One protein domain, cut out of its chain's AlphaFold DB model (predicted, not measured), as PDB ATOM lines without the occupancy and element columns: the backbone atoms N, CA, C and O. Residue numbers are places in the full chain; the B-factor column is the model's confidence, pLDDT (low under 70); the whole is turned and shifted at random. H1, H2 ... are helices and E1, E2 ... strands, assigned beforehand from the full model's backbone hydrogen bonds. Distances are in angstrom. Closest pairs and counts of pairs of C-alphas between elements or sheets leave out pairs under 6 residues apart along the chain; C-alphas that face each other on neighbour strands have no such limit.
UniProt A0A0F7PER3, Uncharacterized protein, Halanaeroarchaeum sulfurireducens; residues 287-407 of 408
ATOM      1  N   LEU A 287     -13.901  31.698 -26.833       79.06
ATOM      2  CA  LEU A 287     -14.298  31.220 -25.519       79.06
ATOM      3  C   LEU A 287     -14.840  29.784 -25.522       79.06
ATOM      4  O   LEU A 287     -14.700  29.108 -24.504       79.06
ATOM      5  N   ASP A 288     -15.400  29.295 -26.632       81.44
ATOM      6  CA  ASP A 288     -15.948  27.931 -26.731       81.44
ATOM      7  C   ASP A 288     -14.855  26.856 -26.665       81.44
ATOM      8  O   ASP A 288     -15.117  25.727 -26.247       81.44
ATOM      9  N   TYR A 289     -13.622  27.218 -27.032       82.69
ATOM     10  CA  TYR A 289     -12.444  26.347 -26.999       82.69
ATOM     11  C   TYR A 289     -11.306  26.948 -26.161       82.69
ATOM     12  O   TYR A 289     -10.128  26.683 -26.411       82.69
ATOM     13  N   LEU A 290     -11.644  27.795 -25.184       85.56
ATOM     14  CA  LEU A 290     -10.661  28.389 -24.283       85.56
ATOM     15  C   LEU A 290      -9.993  27.304 -23.431       85.56
ATOM     16  O   LEU A 290     -10.665  26.480 -22.818       85.56
ATOM     17  N   ASP A 291      -8.665  27.354 -23.365       85.38
ATOM     18  CA  ASP A 291      -7.793  26.423 -22.642       85.38
ATOM     19  C   ASP A 291      -7.793  24.971 -23.172       85.38
ATOM     20  O   ASP A 291      -7.171  24.097 -22.561       85.38
ATOM     21  N   GLU A 292      -8.417  24.708 -24.326       85.94
ATOM     22  CA  GLU A 292      -8.208  23.464 -25.078       85.94
ATOM     23  C   GLU A 292      -6.749  23.380 -25.563       85.94
ATOM     24  O   GLU A 292      -6.117  24.405 -25.832       85.94
ATOM     25  N   GLU A 293      -6.187  22.169 -25.688       82.88
ATOM     26  CA  GLU A 293      -4.797  21.996 -26.160       82.88
ATOM     27  C   GLU A 293      -4.596  22.612 -27.554       82.88
ATOM     28  O   GLU A 293      -3.573  23.245 -27.811       82.88
ATOM     29  N   GLU A 294      -5.605  22.499 -28.412       82.19
ATOM     30  CA  GLU A 294      -5.641  23.051 -29.759       82.19
ATOM     31  C   GLU A 294      -7.109  23.239 -30.171       82.19
ATOM     32  O   GLU A 294      -7.927  22.334 -29.995       82.19
ATOM     33  N   CYS A 295      -7.470  24.412 -30.700       76.50
ATOM     34  CA  CYS A 295      -8.820  24.639 -31.205       76.50
ATOM     35  C   CYS A 295      -9.098  23.723 -32.415       76.50
ATOM     36  O   CYS A 295      -8.344  23.778 -33.387       76.50
ATOM     37  N   PRO A 296     -10.200  22.949 -32.436       67.94
ATOM     38  CA  PRO A 296     -10.498  22.037 -33.543       67.94
ATOM     39  C   PRO A 296     -10.887  22.754 -34.846       67.94
ATOM     40  O   PRO A 296     -11.005  22.101 -35.880       67.94
ATOM     41  N   VAL A 297     -11.119  24.071 -34.789       65.31
ATOM     42  CA  VAL A 297     -11.520  24.903 -35.931       65.31
ATOM     43  C   VAL A 297     -10.311  25.605 -36.550       65.31
ATOM     44  O   VAL A 297     -10.071  25.474 -37.744       65.31
ATOM     45  N   CYS A 298      -9.525  26.329 -35.744       70.62
ATOM     46  CA  CYS A 298      -8.422  27.158 -36.248       70.62
ATOM     47  C   CYS A 298      -7.019  26.696 -35.825       70.62
ATOM     48  O   CYS A 298      -6.037  27.369 -36.136       70.62
ATOM     49  N   PHE A 299      -6.915  25.590 -35.084       78.00
ATOM     50  CA  PHE A 299      -5.659  25.000 -34.600       78.00
ATOM     51  C   PHE A 299      -4.788  25.922 -33.731       78.00
ATOM     52  O   PHE A 299      -3.640  25.618 -33.422       78.00
ATOM     53  N   THR A 300      -5.325  27.060 -33.291       83.81
ATOM     54  CA  THR A 300      -4.657  27.920 -32.315       83.81
ATOM     55  C   THR A 300      -5.008  27.450 -30.910       83.81
ATOM     56  O   THR A 300      -6.163  27.161 -30.598       83.81
ATOM     57  N   ASN A 301      -4.014  27.407 -30.028       90.06
ATOM     58  CA  ASN A 301      -4.251  27.261 -28.599       90.06
ATOM     59  C   ASN A 301      -4.790  28.588 -28.032       90.06
ATOM     60  O   ASN A 301      -4.016  29.507 -27.724       90.06
ATOM     61  N   HIS A 302      -6.116  28.700 -27.920       91.38
ATOM     62  CA  HIS A 302      -6.759  29.851 -27.297       91.38
ATOM     63  C   HIS A 302      -6.540  29.793 -25.800       91.38
ATOM     64  O   HIS A 302      -7.111  28.970 -25.093       91.38
ATOM     65  N   ARG A 303      -5.698  30.692 -25.309       94.00
ATOM     66  CA  ARG A 303      -5.376  30.783 -23.890       94.00
ATOM     67  C   ARG A 303      -5.352  32.216 -23.437       94.00
ATOM     68  O   ARG A 303      -5.055  33.140 -24.204       94.00
ATOM     69  N   LYS A 304      -5.591  32.384 -22.148       93.38
ATOM     70  CA  LYS A 304      -5.488  33.679 -21.503       93.38
ATOM     71  C   LYS A 304      -4.030  34.118 -21.340       93.38
ATOM     72  O   LYS A 304      -3.149  33.347 -20.967       93.38
ATOM     73  N   VAL A 305      -3.787  35.405 -21.561       92.75
ATOM     74  CA  VAL A 305      -2.505  36.078 -21.338       92.75
ATOM     75  C   VAL A 305      -2.579  36.872 -20.032       92.75
ATOM     76  O   VAL A 305      -2.852  38.073 -20.019       92.75
ATOM     77  N   ASP A 306      -2.323  36.201 -18.907       88.88
ATOM     78  CA  ASP A 306      -2.428  36.799 -17.563       88.88
ATOM     79  C   ASP A 306      -1.387  37.897 -17.270       88.88
ATOM     80  O   ASP A 306      -1.518  38.643 -16.297       88.88
ATOM     81  N   SER A 307      -0.339  38.012 -18.091       88.44
ATOM     82  CA  SER A 307       0.682  39.057 -17.955       88.44
ATOM     83  C   SER A 307       0.188  40.448 -18.370       88.44
ATOM     84  O   SER A 307       0.821  41.446 -18.017       88.44
ATOM     85  N   LEU A 308      -0.935  40.534 -19.091       86.06
ATOM     86  CA  LEU A 308      -1.556  41.793 -19.491       86.06
ATOM     87  C   LEU A 308      -2.651  42.210 -18.496       86.06
ATOM     88  O   LEU A 308      -3.339  41.367 -17.917       86.06
ATOM     89  N   PRO A 309      -2.850  43.522 -18.268       79.75
ATOM     90  CA  PRO A 309      -3.906  43.985 -17.381       79.75
ATOM     91  C   PRO A 309      -5.277  43.616 -17.960       79.75
ATOM     92  O   PRO A 309      -5.493  43.719 -19.164       79.75
ATOM     93  N   ASN A 310      -6.226  43.247 -17.092       79.44
ATOM     94  CA  ASN A 310      -7.595  42.903 -17.488       79.44
ATOM     95  C   ASN A 310      -8.419  44.154 -17.863       79.44
ATOM     96  O   ASN A 310      -9.330  44.561 -17.145       79.44
ATOM     97  N   LYS A 311      -7.995  44.836 -18.927       70.00
ATOM     98  CA  LYS A 311      -8.643  45.985 -19.560       70.00
ATOM     99  C   LYS A 311      -8.034  46.224 -20.953       70.00
ATOM    100  O   LYS A 311      -6.865  45.869 -21.152       70.00
ATOM    101  N   PRO A 312      -8.745  46.924 -21.854       69.38
ATOM    102  CA  PRO A 312      -8.166  47.455 -23.084       69.38
ATOM    103  C   PRO A 312      -6.951  48.350 -22.794       69.38
ATOM    104  O   PRO A 312      -6.886  49.027 -21.757       69.38
ATOM    105  N   LEU A 313      -5.979  48.363 -23.705       73.50
ATOM    106  CA  LEU A 313      -4.729  49.102 -23.530       73.50
ATOM    107  C   LEU A 313      -4.797  50.471 -24.192       73.50
ATOM    108  O   LEU A 313      -5.344  50.622 -25.275       73.50
ATOM    109  N   THR A 314      -4.198  51.482 -23.563       76.38
ATOM    110  CA  THR A 314      -4.022  52.791 -24.205       76.38
ATOM    111  C   THR A 314      -2.851  52.760 -25.181       76.38
ATOM    112  O   THR A 314      -1.894  52.013 -24.966       76.38
ATOM    113  N   LYS A 315      -2.847  53.657 -26.173       79.69
ATOM    114  CA  LYS A 315      -1.709  53.842 -27.092       79.69
ATOM    115  C   LYS A 315      -0.367  53.993 -26.362       79.69
ATOM    116  O   LYS A 315       0.573  53.261 -26.641       79.69
ATOM    117  N   SER A 316      -0.328  54.821 -25.317       81.06
ATOM    118  CA  SER A 316       0.866  55.007 -24.477       81.06
ATOM    119  C   SER A 316       1.313  53.748 -23.723       81.06
ATOM    120  O   SER A 316       2.445  53.669 -23.259       81.06
ATOM    121  N   THR A 317       0.394  52.815 -23.464       80.38
ATOM    122  CA  THR A 317       0.712  51.548 -22.793       80.38
ATOM    123  C   THR A 317       1.286  50.556 -23.796       80.38
ATOM    124  O   THR A 317       2.259  49.886 -23.472       80.38
ATOM    125  N   VAL A 318       0.734  50.518 -25.011       88.81
ATOM    126  CA  VAL A 318       1.259  49.720 -26.127       88.81
ATOM    127  C   VAL A 318       2.676  50.161 -26.497       88.81
ATOM    128  O   VAL A 318       3.562  49.320 -26.562       88.81
ATOM    129  N   GLU A 319       2.927  51.468 -26.621       91.75
ATOM    130  CA  GLU A 319       4.267  52.017 -26.901       91.75
ATOM    131  C   GLU A 319       5.303  51.580 -25.847       91.75
ATOM    132  O   GLU A 319       6.408  51.170 -26.182       91.75
ATOM    133  N   LYS A 320       4.931  51.566 -24.560       92.56
ATOM    134  CA  LYS A 320       5.815  51.076 -23.486       92.56
ATOM    135  C   LYS A 320       6.062  49.571 -23.530       92.56
ATOM    136  O   LYS A 320       7.075  49.122 -22.998       92.56
ATOM    137  N   LEU A 321       5.110  48.788 -24.037       92.62
ATOM    138  CA  LEU A 321       5.279  47.343 -24.206       92.62
ATOM    139  C   LEU A 321       6.211  47.048 -25.381       92.62
ATOM    140  O   LEU A 321       7.053  46.165 -25.263       92.62
ATOM    141  N   ASP A 322       6.100  47.823 -26.457       93.56
ATOM    142  CA  ASP A 322       6.988  47.747 -27.618       93.56
ATOM    143  C   ASP A 322       8.443  48.072 -27.264       93.56
ATOM    144  O   ASP A 322       9.353  47.396 -27.712       93.56
ATOM    145  N   GLU A 323       8.687  49.021 -26.355       92.75
ATOM    146  CA  GLU A 323      10.042  49.289 -25.841       92.75
ATOM    147  C   GLU A 323      10.666  48.100 -25.075       92.75
ATOM    148  O   GLU A 323      11.876  48.078 -24.836       92.75
ATOM    149  N   GLN A 324       9.852  47.137 -24.626       91.81
ATOM    150  CA  GLN A 324      10.271  46.018 -23.772       91.81
ATOM    151  C   GLN A 324      10.308  44.669 -24.494       91.81
ATOM    152  O   GLN A 324      10.850  43.704 -23.951       91.81
ATOM    153  N   LEU A 325       9.716  44.582 -25.681       90.44
ATOM    154  CA  LEU A 325       9.572  43.357 -26.455       90.44
ATOM    155  C   LEU A 325      10.097  43.584 -27.875       90.44
ATOM    156  O   LEU A 325      10.211  44.727 -28.294       90.44
ATOM    157  N   PRO A 326      10.433  42.520 -28.624       91.06
ATOM    158  CA  PRO A 326      10.951  42.683 -29.980       91.06
ATOM    159  C   PRO A 326      10.004  43.460 -30.899       91.06
ATOM    160  O   PRO A 326      10.472  44.239 -31.720       91.06
ATOM    161  N   PHE A 327       8.690  43.262 -30.748       95.12
ATOM    162  CA  PHE A 327       7.679  44.041 -31.450       95.12
ATOM    163  C   PHE A 327       6.311  43.935 -30.770       95.12
ATOM    164  O   PHE A 327       5.837  42.837 -30.457       95.12
ATOM    165  N   VAL A 328       5.646  45.073 -30.584       96.19
ATOM    166  CA  VAL A 328       4.260  45.177 -30.125       96.19
ATOM    167  C   VAL A 328       3.548  46.331 -30.827       96.19
ATOM    168  O   VAL A 328       3.965  47.492 -30.782       96.19
ATOM    169  N   ARG A 329       2.384  46.050 -31.409       96.25
ATOM    170  CA  ARG A 329       1.496  47.076 -31.964       96.25
ATOM    171  C   ARG A 329       0.043  46.768 -31.645       96.25
ATOM    172  O   ARG A 329      -0.360  45.616 -31.581       96.25
ATOM    173  N   GLY A 330      -0.750  47.813 -31.453       89.50
ATOM    174  CA  GLY A 330      -2.201  47.718 -31.298       89.50
ATOM    175  C   GLY A 330      -2.901  48.347 -32.492       89.50
ATOM    176  O   GLY A 330      -2.323  49.207 -33.161       89.50
ATOM    177  N   THR A 331      -4.135  47.945 -32.765       85.06
ATOM    178  CA  THR A 331      -4.971  48.613 -33.772       85.06
ATOM    179  C   THR A 331      -5.802  49.704 -33.097       85.06
ATOM    180  O   THR A 331      -6.362  49.507 -32.019       85.06
ATOM    181  N   PHE A 332      -5.840  50.901 -33.684       78.19
ATOM    182  CA  PHE A 332      -6.519  52.064 -33.102       78.19
ATOM    183  C   PHE A 332      -7.464  52.686 -34.124       78.19
ATOM    184  O   PHE A 332      -7.042  52.874 -35.267       78.19
ATOM    185  N   PRO A 333      -8.712  53.029 -33.757       66.81
ATOM    186  CA  PRO A 333      -9.641  53.680 -34.677       66.81
ATOM    187  C   PRO A 333      -9.076  55.000 -35.197       66.81
ATOM    188  O   PRO A 333      -8.514  55.775 -34.418       66.81
ATOM    189  N   ASN A 334      -9.242  55.278 -36.492       79.25
ATOM    190  CA  ASN A 334      -8.844  56.561 -37.064       79.25
ATOM    191  C   ASN A 334      -9.853  57.653 -36.636       79.25
ATOM    192  O   ASN A 334     -11.017  57.560 -37.026       79.25
ATOM    193  N   PRO A 335      -9.445  58.684 -35.862       69.56
ATOM    194  CA  PRO A 335     -10.353  59.723 -35.363       69.56
ATOM    195  C   PRO A 335     -11.111  60.486 -36.449       69.56
ATOM    196  O   PRO A 335     -12.210  60.973 -36.194       69.56
ATOM    197  N   ASP A 336     -10.530  60.589 -37.644       81.00
ATOM    198  CA  ASP A 336     -11.135  61.310 -38.764       81.00
ATOM    199  C   ASP A 336     -12.193  60.473 -39.498       81.00
ATOM    200  O   ASP A 336     -12.989  61.011 -40.267       81.00
ATOM    201  N   GLU A 337     -12.222  59.163 -39.249       72.00
ATOM    202  CA  GLU A 337     -13.059  58.205 -39.970       72.00
ATOM    203  C   GLU A 337     -14.202  57.633 -39.132       72.00
ATOM    204  O   GLU A 337     -15.104  57.039 -39.711       72.00
ATOM    205  N   VAL A 338     -14.197  57.804 -37.804       50.44
ATOM    206  CA  VAL A 338     -15.219  57.246 -36.897       50.44
ATOM    207  C   VAL A 338     -15.959  58.329 -36.105       50.44
ATOM    208  O   VAL A 338     -15.418  59.410 -35.850       50.44
ATOM    209  N   VAL A 339     -17.212  58.075 -35.717       50.81
ATOM    210  CA  VAL A 339     -18.022  58.992 -34.884       50.81
ATOM    211  C   VAL A 339     -17.356  59.296 -33.530       50.81
ATOM    212  O   VAL A 339     -16.580  58.492 -33.012       50.81
ATOM    213  N   ASP A 340     -17.641  60.472 -32.958       52.53
ATOM    214  CA  ASP A 340     -16.954  61.004 -31.763       52.53
ATOM    215  C   ASP A 340     -17.109  60.115 -30.509       52.53
ATOM    216  O   ASP A 340     -16.308  60.202 -29.576       52.53
ATOM    217  N   GLU A 341     -18.126  59.251 -30.470       49.06
ATOM    218  CA  GLU A 341     -18.395  58.324 -29.372       49.06
ATOM    219  C   GLU A 341     -17.412  57.142 -29.305       49.06
ATOM    220  O   GLU A 341     -17.346  56.474 -28.269       49.06
ATOM    221  N   ILE A 342     -16.642  56.879 -30.369       44.97
ATOM    222  CA  ILE A 342     -15.680  55.773 -30.423       44.97
ATOM    223  C   ILE A 342     -14.330  56.194 -29.820       44.97
ATOM    224  O   ILE A 342     -13.671  57.106 -30.323       44.97
ATOM    225  N   PRO A 343     -13.842  55.505 -28.772       51.16
ATOM    226  CA  PRO A 343     -12.517  55.763 -28.223       51.16
ATOM    227  C   PRO A 343     -11.396  55.414 -29.216       51.16
ATOM    228  O   PRO A 343     -11.160  54.254 -29.527       51.16
ATOM    229  N   THR A 344     -10.636  56.414 -29.665       70.25
ATOM    230  CA  THR A 344      -9.555  56.248 -30.666       70.25
ATOM    231  C   THR A 344      -8.167  55.999 -30.065       70.25
ATOM    232  O   THR A 344      -7.191  55.775 -30.774       70.25
ATOM    233  N   HIS A 345      -8.048  56.069 -28.738       68.50
ATOM    234  CA  HIS A 345      -6.771  56.013 -28.014       68.50
ATOM    235  C   HIS A 345      -6.585  54.726 -27.202       68.50
ATOM    236  O   HIS A 345      -5.601  54.604 -26.462       68.50
ATOM    237  N   ILE A 346      -7.531  53.794 -27.315       58.00
ATOM    238  CA  ILE A 346      -7.503  52.481 -26.674       58.00
ATOM    239  C   ILE A 346      -7.650  51.385 -27.724       58.00
ATOM    240  O   ILE A 346      -8.206  51.627 -28.791       58.00
ATOM    241  N   THR A 347      -7.145  50.203 -27.400       74.38
ATOM    242  CA  THR A 347      -7.206  49.021 -28.250       74.38
ATOM    243  C   THR A 347      -7.575  47.788 -27.434       74.38
ATOM    244  O   THR A 347      -7.152  47.630 -26.282       74.38
ATOM    245  N   ASP A 348      -8.376  46.934 -28.047       66.94
ATOM    246  CA  ASP A 348      -8.745  45.586 -27.630       66.94
ATOM    247  C   ASP A 348      -8.065  44.512 -28.495       66.94
ATOM    248  O   ASP A 348      -8.282  43.328 -28.258       66.94
ATOM    249  N   VAL A 349      -7.195  44.907 -29.434       84.12
ATOM    250  CA  VAL A 349      -6.410  44.000 -30.277       84.12
ATOM    251  C   VAL A 349      -4.928  44.347 -30.186       84.12
ATOM    252  O   VAL A 349      -4.518  45.497 -30.351       84.12
ATOM    253  N   LEU A 350      -4.094  43.341 -29.939       90.62
ATOM    254  CA  LEU A 350      -2.655  43.521 -29.788       90.62
ATOM    255  C   LEU A 350      -1.904  42.480 -30.611       90.62
ATOM    256  O   LEU A 350      -2.082  41.285 -30.412       90.62
ATOM    257  N   VAL A 351      -1.020  42.932 -31.488       94.44
ATOM    258  CA  VAL A 351      -0.049  42.085 -32.175       94.44
ATOM    259  C   VAL A 351       1.241  42.120 -31.370       94.44
ATOM    260  O   VAL A 351       1.820  43.187 -31.167       94.44
ATOM    261  N   ILE A 352       1.676  40.959 -30.891       94.88
ATOM    262  CA  ILE A 352       2.952  40.782 -30.195       94.88
ATOM    263  C   ILE A 352       3.796  39.827 -31.017       94.88
ATOM    264  O   ILE A 352       3.384  38.695 -31.250       94.88
ATOM    265  N   SER A 353       4.996  40.246 -31.384       93.25
ATOM    266  CA  SER A 353       5.961  39.385 -32.046       93.25
ATOM    267  C   SER A 353       7.227  39.252 -31.203       93.25
ATOM    268  O   SER A 353       7.767  40.209 -30.643       93.25
ATOM    269  N   THR A 354       7.652  38.005 -31.037       91.31
ATOM    270  CA  THR A 354       8.810  37.577 -30.254       91.31
ATOM    271  C   THR A 354       9.746  36.770 -31.141       91.31
ATOM    272  O   THR A 354       9.431  36.507 -32.295       91.31
ATOM    273  N   LYS A 355      10.897  36.337 -30.616       87.69
ATOM    274  CA  LYS A 355      11.816  35.483 -31.379       87.69
ATOM    275  C   LYS A 355      11.130  34.231 -31.937       87.69
ATOM    276  O   LYS A 355      11.383  33.871 -33.078       87.69
ATOM    277  N   ASP A 356      10.260  33.622 -31.141       86.31
ATOM    278  CA  ASP A 356       9.742  32.286 -31.426       86.31
ATOM    279  C   ASP A 356       8.369  32.321 -32.117       86.31
ATOM    280  O   ASP A 356       7.988  31.356 -32.769       86.31
ATOM    281  N   SER A 357       7.603  33.407 -31.966       90.50
ATOM    282  CA  SER A 357       6.244  33.499 -32.521       90.50
ATOM    283  C   SER A 357       5.711  34.927 -32.619       90.50
ATOM    284  O   SER A 357       6.088  35.801 -31.828       90.50
ATOM    285  N   THR A 358       4.754  35.113 -33.530       92.38
ATOM    286  CA  THR A 358       3.832  36.251 -33.588       92.38
ATOM    287  C   THR A 358       2.454  35.819 -33.104       92.38
ATOM    288  O   THR A 358       1.923  34.801 -33.539       92.38
ATOM    289  N   ARG A 359       1.854  36.608 -32.216       93.81
ATOM    290  CA  ARG A 359       0.531  36.381 -31.631       93.81
ATOM    291  C   ARG A 359      -0.366  37.578 -31.877       93.81
ATOM    292  O   ARG A 359       0.057  38.711 -31.645       93.81
ATOM    293  N   ILE A 360      -1.615  37.321 -32.251       91.81
ATOM    294  CA  ILE A 360      -2.682  38.320 -32.209       91.81
ATOM    295  C   ILE A 360      -3.555  38.035 -30.996       91.81
ATOM    296  O   ILE A 360      -4.131  36.957 -30.856       91.81
ATOM    297  N   LEU A 361      -3.632  39.014 -30.103       91.81
ATOM    298  CA  LEU A 361      -4.414  38.952 -28.881       91.81
ATOM    299  C   LEU A 361      -5.677  39.790 -29.014       91.81
ATOM    300  O   LEU A 361      -5.630  40.883 -29.574       91.81
ATOM    301  N   GLN A 362      -6.763  39.309 -28.422       84.69
ATOM    302  CA  GLN A 362      -8.050  39.996 -28.355       84.69
ATOM    303  C   GLN A 362      -8.515  40.114 -26.901       84.69
ATOM    304  O   GLN A 362      -8.351  39.182 -26.110       84.69
ATOM    305  N   PHE A 363      -9.073  41.262 -26.524       74.88
ATOM    306  CA  PHE A 363      -9.565  41.512 -25.174       74.88
ATOM    307  C   PHE A 363     -11.060  41.205 -25.031       74.88
ATOM    308  O   PHE A 363     -11.896  41.795 -25.708       74.88
ATOM    309  N   TYR A 364     -11.394  40.370 -24.048       65.44
ATOM    310  CA  TYR A 364     -12.759  40.022 -23.662       65.44
ATOM    311  C   TYR A 364     -13.038  40.529 -22.244       65.44
ATOM    312  O   TYR A 364     -12.308  40.203 -21.310       65.44
ATOM    313  N   VAL A 365     -14.110  41.304 -22.055       51.06
ATOM    314  CA  VAL A 365     -14.410  42.024 -20.794       51.06
ATOM    315  C   VAL A 365     -14.401  41.117 -19.556       51.06
ATOM    316  O   VAL A 365     -13.878  41.516 -18.514       51.06
ATOM    317  N   ASP A 366     -14.912  39.892 -19.681       71.06
ATOM    318  CA  ASP A 366     -15.018  38.938 -18.569       71.06
ATOM    319  C   ASP A 366     -13.867  37.915 -18.508       71.06
ATOM    320  O   ASP A 366     -13.711  37.227 -17.499       71.06
ATOM    321  N   HIS A 367     -13.022  37.843 -19.543       76.50
ATOM    322  CA  HIS A 367     -12.014  36.781 -19.700       76.50
ATOM    323  C   HIS A 367     -10.574  37.302 -19.849       76.50
ATOM    324  O   HIS A 367      -9.622  36.550 -19.648       76.50
ATOM    325  N   GLY A 368     -10.381  38.600 -20.083       78.62
ATOM    326  CA  GLY A 368      -9.072  39.220 -20.269       78.62
ATOM    327  C   GLY A 368      -8.545  39.107 -21.695       78.62
ATOM    328  O   GLY A 368      -9.309  38.995 -22.648       78.62
ATOM    329  N   TRP A 369      -7.225  39.202 -21.844       84.75
ATOM    330  CA  TRP A 369      -6.557  39.071 -23.138       84.75
ATOM    331  C   TRP A 369      -6.416  37.598 -23.506       84.75
ATOM    332  O   TRP A 369      -5.869  36.829 -22.718       84.75
ATOM    333  N   ILE A 370      -6.881  37.222 -24.691       91.81
ATOM    334  CA  ILE A 370      -6.869  35.851 -25.203       91.81
ATOM    335  C   ILE A 370      -6.039  35.811 -26.481       91.81
ATOM    336  O   ILE A 370      -6.106  36.734 -27.291       91.81
ATOM    337  N   VAL A 371      -5.249  34.753 -26.659       93.25
ATOM    338  CA  VAL A 371      -4.556  34.468 -27.922       93.25
ATOM    339  C   VAL A 371      -5.587  34.038 -28.969       93.25
ATOM    340  O   VAL A 371      -6.129  32.937 -28.890       93.25
ATOM    341  N   GLY A 372      -5.872  34.919 -29.928       85.38
ATOM    342  CA  GLY A 372      -6.772  34.637 -31.050       85.38
ATOM    343  C   GLY A 372      -6.060  33.924 -32.196       85.38
ATOM    344  O   GLY A 372      -6.583  32.954 -32.725       85.38
ATOM    345  N   GLU A 373      -4.835  34.345 -32.507       85.75
ATOM    346  CA  GLU A 373      -3.945  33.655 -33.448       85.75
ATOM    347  C   GLU A 373      -2.532  33.568 -32.871       85.75
ATOM    348  O   GLU A 373      -2.061  34.489 -32.194       85.75
ATOM    349  N   GLU A 374      -1.823  32.492 -33.199       89.12
ATOM    350  CA  GLU A 374      -0.395  32.340 -32.937       89.12
ATOM    351  C   GLU A 374       0.288  31.668 -34.124       89.12
ATOM    352  O   GLU A 374      -0.187  30.665 -34.651       89.12
ATOM    353  N   ARG A 375       1.414  32.233 -34.556       82.62
ATOM    354  CA  ARG A 375       2.240  31.705 -35.638       82.62
ATOM    355  C   ARG A 375       3.673  31.601 -35.162       82.62
ATOM    356  O   ARG A 375       4.267  32.610 -34.785       82.62
ATOM    357  N   GLU A 376       4.222  30.397 -35.190       84.31
ATOM    358  CA  GLU A 376       5.634  30.174 -34.890       84.31
ATOM    359  C   GLU A 376       6.519  30.740 -36.005       84.31
ATOM    360  O   GLU A 376       6.172  30.699 -37.188       84.31
ATOM    361  N   HIS A 377       7.664  31.299 -35.626       81.69
ATOM    362  CA  HIS A 377       8.639  31.802 -36.583       81.69
ATOM    363  C   HIS A 377       9.576  30.683 -37.053       81.69
ATOM    364  O   HIS A 377      10.009  29.865 -36.239       81.69
ATOM    365  N   PRO A 378       9.967  30.672 -38.339       72.44
ATOM    366  CA  PRO A 378      11.109  29.888 -38.794       72.44
ATOM    367  C   PRO A 378      12.397  30.321 -38.078       72.44
ATOM    368  O   PRO A 378      12.533  31.477 -37.665       72.44
ATOM    369  N   GLU A 379      13.383  29.422 -37.985       60.28
ATOM    370  CA  GLU A 379      14.731  29.821 -37.568       60.28
ATOM    371  C   GLU A 379      15.259  30.912 -38.525       60.28
ATOM    372  O   GLU A 379      15.094  30.801 -39.736       60.28
ATOM    373  N   GLU A 380      15.907  31.946 -37.970       69.38
ATOM    374  CA  GLU A 380      16.578  33.059 -38.681       69.38
ATOM    375  C   GLU A 380      15.733  34.292 -39.070       69.38
ATOM    376  O   GLU A 380      16.262  35.188 -39.726       69.38
ATOM    377  N   VAL A 381      14.476  34.414 -38.629       70.44
ATOM    378  CA  VAL A 381      13.646  35.602 -38.929       70.44
ATOM    379  C   VAL A 381      13.684  36.650 -37.810       70.44
ATOM    380  O   VAL A 381      13.609  36.314 -36.625       70.44
ATOM    381  N   GLU A 382      13.763  37.933 -38.183       85.75
ATOM    382  CA  GLU A 382      13.669  39.053 -37.244       85.75
ATOM    383  C   GLU A 382      12.201  39.298 -36.832       85.75
ATOM    384  O   GLU A 382      11.346  39.539 -37.689       85.75
ATOM    385  N   PRO A 383      11.872  39.279 -35.526       86.88
ATOM    386  CA  PRO A 383      10.494  39.429 -35.044       86.88
ATOM    387  C   PRO A 383       9.798  40.716 -35.488       86.88
ATOM    388  O   PRO A 383       8.578  40.734 -35.652       86.88
ATOM    389  N   GLU A 384      10.560  41.792 -35.669       89.00
ATOM    390  CA  GLU A 384      10.038  43.096 -36.074       89.00
ATOM    391  C   GLU A 384       9.413  43.048 -37.473       89.00
ATOM    392  O   GLU A 384       8.327  43.586 -37.671       89.00
ATOM    393  N   GLU A 385      10.028  42.330 -38.417       84.81
ATOM    394  CA  GLU A 385       9.525  42.210 -39.790       84.81
ATOM    395  C   GLU A 385       8.201  41.435 -39.836       84.81
ATOM    396  O   GLU A 385       7.228  41.880 -40.448       84.81
ATOM    397  N   PHE A 386       8.132  40.304 -39.129       83.25
ATOM    398  CA  PHE A 386       6.917  39.486 -39.051       83.25
ATOM    399  C   PHE A 386       5.790  40.186 -38.298       83.25
ATOM    400  O   PHE A 386       4.634  40.166 -38.728       83.25
ATOM    401  N   GLY A 387       6.133  40.832 -37.185       86.50
ATOM    402  CA  GLY A 387       5.186  41.593 -36.390       86.50
ATOM    403  C   GLY A 387       4.590  42.753 -37.182       86.50
ATOM    404  O   GLY A 387       3.372  42.937 -37.160       86.50
ATOM    405  N   GLN A 388       5.424  43.499 -37.915       90.69
ATOM    406  CA  GLN A 388       4.987  44.626 -38.735       90.69
ATOM    407  C   GLN A 388       4.032  44.167 -39.838       90.69
ATOM    408  O   GLN A 388       2.942  44.722 -39.953       90.69
ATOM    409  N   ALA A 389       4.381  43.106 -40.569       83.06
ATOM    410  CA  ALA A 389       3.523  42.550 -41.615       83.06
ATOM    411  C   ALA A 389       2.180  42.037 -41.062       83.06
ATOM    412  O   ALA A 389       1.120  42.284 -41.643       83.06
ATOM    413  N   ALA A 390       2.200  41.347 -39.917       81.00
ATOM    414  CA  ALA A 390       0.980  40.889 -39.260       81.00
ATOM    415  C   ALA A 390       0.106  42.069 -38.806       81.00
ATOM    416  O   ALA A 390      -1.111  42.041 -38.994       81.00
ATOM    417  N   TRP A 391       0.712  43.117 -38.243       90.94
ATOM    418  CA  TRP A 391      -0.007  44.299 -37.782       90.94
ATOM    419  C   TRP A 391      -0.600  45.128 -38.919       90.94
ATOM    420  O   TRP A 391      -1.742  45.559 -38.789       90.94
ATOM    421  N   GLU A 392       0.119  45.334 -40.024       87.62
ATOM    422  CA  GLU A 392      -0.396  46.060 -41.194       87.62
ATOM    423  C   GLU A 392      -1.669  45.399 -41.722       87.62
ATOM    424  O   GLU A 392      -2.716  46.045 -41.797       87.62
ATOM    425  N   LYS A 393      -1.616  44.078 -41.936       77.31
ATOM    426  CA  LYS A 393      -2.768  43.283 -42.370       77.31
ATOM    427  C   LYS A 393      -3.957  43.426 -41.416       77.31
ATOM    428  O   LYS A 393      -5.079  43.705 -41.835       77.31
ATOM    429  N   TYR A 394      -3.710  43.255 -40.120       76.19
ATOM    430  CA  TYR A 394      -4.759  43.346 -39.107       76.19
ATOM    431  C   TYR A 394      -5.326  44.762 -38.953       76.19
ATOM    432  O   TYR A 394      -6.519  44.932 -38.704       76.19
ATOM    433  N   SER A 395      -4.488  45.790 -39.099       81.50
ATOM    434  CA  SER A 395      -4.902  47.187 -38.983       81.50
ATOM    435  C   SER A 395      -5.772  47.619 -40.160       81.50
ATOM    436  O   SER A 395      -6.735  48.355 -39.950       81.50
ATOM    437  N   GLU A 396      -5.473  47.163 -41.377       79.69
ATOM    438  CA  GLU A 396      -6.291  47.444 -42.560       79.69
ATOM    439  C   GLU A 396      -7.702  46.865 -42.426       79.69
ATOM    440  O   GLU A 396      -8.692  47.576 -42.639       79.69
ATOM    441  N   ASP A 397      -7.807  45.600 -42.006       67.81
ATOM    442  CA  ASP A 397      -9.087  44.942 -41.736       67.81
ATOM    443  C   ASP A 397      -9.872  45.654 -40.636       67.81
ATOM    444  O   ASP A 397     -11.056  45.963 -40.803       67.81
ATOM    445  N   PHE A 398      -9.194  45.983 -39.540       70.38
ATOM    446  CA  PHE A 398      -9.780  46.717 -38.432       70.38
ATOM    447  C   PHE A 398     -10.327  48.088 -38.871       70.38
ATOM    448  O   PHE A 398     -11.472  48.426 -38.568       70.38
ATOM    449  N   HIS A 399      -9.559  48.885 -39.625       75.50
ATOM    450  CA  HIS A 399     -10.014  50.202 -40.092       75.50
ATOM    451  C   HIS A 399     -11.174  50.101 -41.080       75.50
ATOM    452  O   HIS A 399     -12.108  50.902 -41.012       75.50
ATOM    453  N   ARG A 400     -11.163  49.095 -41.960       74.50
ATOM    454  CA  ARG A 400     -12.280  48.798 -42.866       74.50
ATOM    455  C   ARG A 400     -13.569  48.505 -42.090       74.50
ATOM    456  O   ARG A 400     -14.587  49.135 -42.377       74.50
ATOM    457  N   GLN A 401     -13.518  47.640 -41.075       60.38
ATOM    458  CA  GLN A 401     -14.682  47.317 -40.238       60.38
ATOM    459  C   GLN A 401     -15.174  48.523 -39.423       60.38
ATOM    460  O   GLN A 401     -16.379  48.773 -39.339       60.38
ATOM    461  N   MET A 402     -14.256  49.316 -38.860       57.69
ATOM    462  CA  MET A 402     -14.609  50.507 -38.081       57.69
ATOM    463  C   MET A 402     -15.297  51.576 -38.934       57.69
ATOM    464  O   MET A 402     -16.291  52.148 -38.490       57.69
ATOM    465  N   ARG A 403     -14.840  51.794 -40.174       68.69
ATOM    466  CA  ARG A 403     -15.513  52.687 -41.133       68.69
ATOM    467  C   ARG A 403     -16.913  52.204 -41.496       68.69
ATOM    468  O   ARG A 403     -17.839  53.002 -41.529       68.69
ATOM    469  N   GLN A 404     -17.086  50.910 -41.753       61.56
ATOM    470  CA  GLN A 404     -18.393  50.355 -42.119       61.56
ATOM    471  C   GLN A 404     -19.412  50.451 -40.975       61.56
ATOM    472  O   GLN A 404     -20.588  50.711 -41.215       61.56
ATOM    473  N   ARG A 405     -18.971  50.243 -39.728       46.81
ATOM    474  CA  ARG A 405     -19.868  50.134 -38.569       46.81
ATOM    475  C   ARG A 405     -20.081  51.446 -37.816       46.81
ATOM    476  O   ARG A 405     -21.144  51.645 -37.233       46.81
ATOM    477  N   PHE A 406     -19.077  52.318 -37.805       44.78
ATOM    478  CA  PHE A 406     -19.047  53.538 -36.995       44.78
ATOM    479  C   PHE A 406     -18.534  54.756 -37.774       44.78
ATOM    480  O   PHE A 406     -18.105  55.735 -37.162       44.78
ATOM    481  N   GLY A 407     -18.548  54.678 -39.108       55.28
ATOM    482  CA  GLY A 407     -18.107  55.739 -40.003       55.28
ATOM    483  C   GLY A 407     -18.938  57.014 -39.897       55.28
ATOM    484  O   GLY A 407     -20.118  56.968 -39.542       55.28
TER     485      GLY A 407
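This is residues 287 to 407 of the 408 residues of an uncharacterized protein of Halanaeroarchaeum sulfurireducens (UniProt A0A0F7PER3). A twisted sheet of four strands has the long helix H2 running along one face, over E2, and the short helix H1 on the opposite face, beside the edge strand E1. The 121 printed residues hold two named helices and four named strands, in the order H1, E1, E2, E3, E4, H2; the sheet's order is E1, E2, E3, E4, all antiparallel. The class is mixed, helices and strands, with 58 residues, under half, in named elements. Residues 287 to 314, before H1, and 331 to 348, between E1 and E2, are long stretches with no named element. The whole is compact, with a radius of gyration of the C-alphas of 14.6 A and spans of 42 by 33 by 25 A.

After residues 287 to 314 comes H1, residues 315 to 322, with C-alpha 315 at (-1.709, 53.842, -27.092). E1 is residues 327 to 330 and E2 is residues 349 to 353. E3, residues 357 to 364, measures 22.0 A from first to last C-alpha, and E4, residues 368 to 376, measures 22.6 A. H2, residues 383 to 406, is 32.8 A long and ends with C-alpha 406 at (-19.047, 53.538, -36.995).

The strands form a meander, each strand the antiparallel neighbour of the one before. In the hairpin E1 and E2, N 329 and O 351 are 2.9 A apart, within hydrogen-bond range. In the hairpin E2 and E3, N 350 and O 361 are 2.9 A apart, within range. In the hairpin E3 and E4, N 358 and O 375 are 2.8 A apart, within range; E4 bends by 56 degrees at residue 373. The edge strands E1 and E4 are apart. H2 is on the sheet at a height of 8.8 A, and on the local plane its line and that of E2 stand at 3 degrees. The closest C-alphas of E2 and H2 are those of Ser 353 and Gly 387, 4.9 A apart. H1 is on the sheet at a height of 6.0 A, over none of the strands, but only just: 2 of its C-alphas fall on E1. The closest C-alphas of H1 and E1 are those of Asp 322 and Val 328, 4.5 A apart. With H1 and H2 on opposite faces, there are three layers, helices on both faces of a sheet. In H2 every O i to N i+4 pair is within hydrogen-bond range; in H1, 3 of 4 are.

The two C-alphas farthest apart are those of Asp 340 and Glu 379, 44.8 A. The printed part has no cut. The link E1 to E2, 18 residues, is long. Mean pLDDT of the printed part is 79.2; 26 residues are under 70, among them 338 to 343 and 401 to 407.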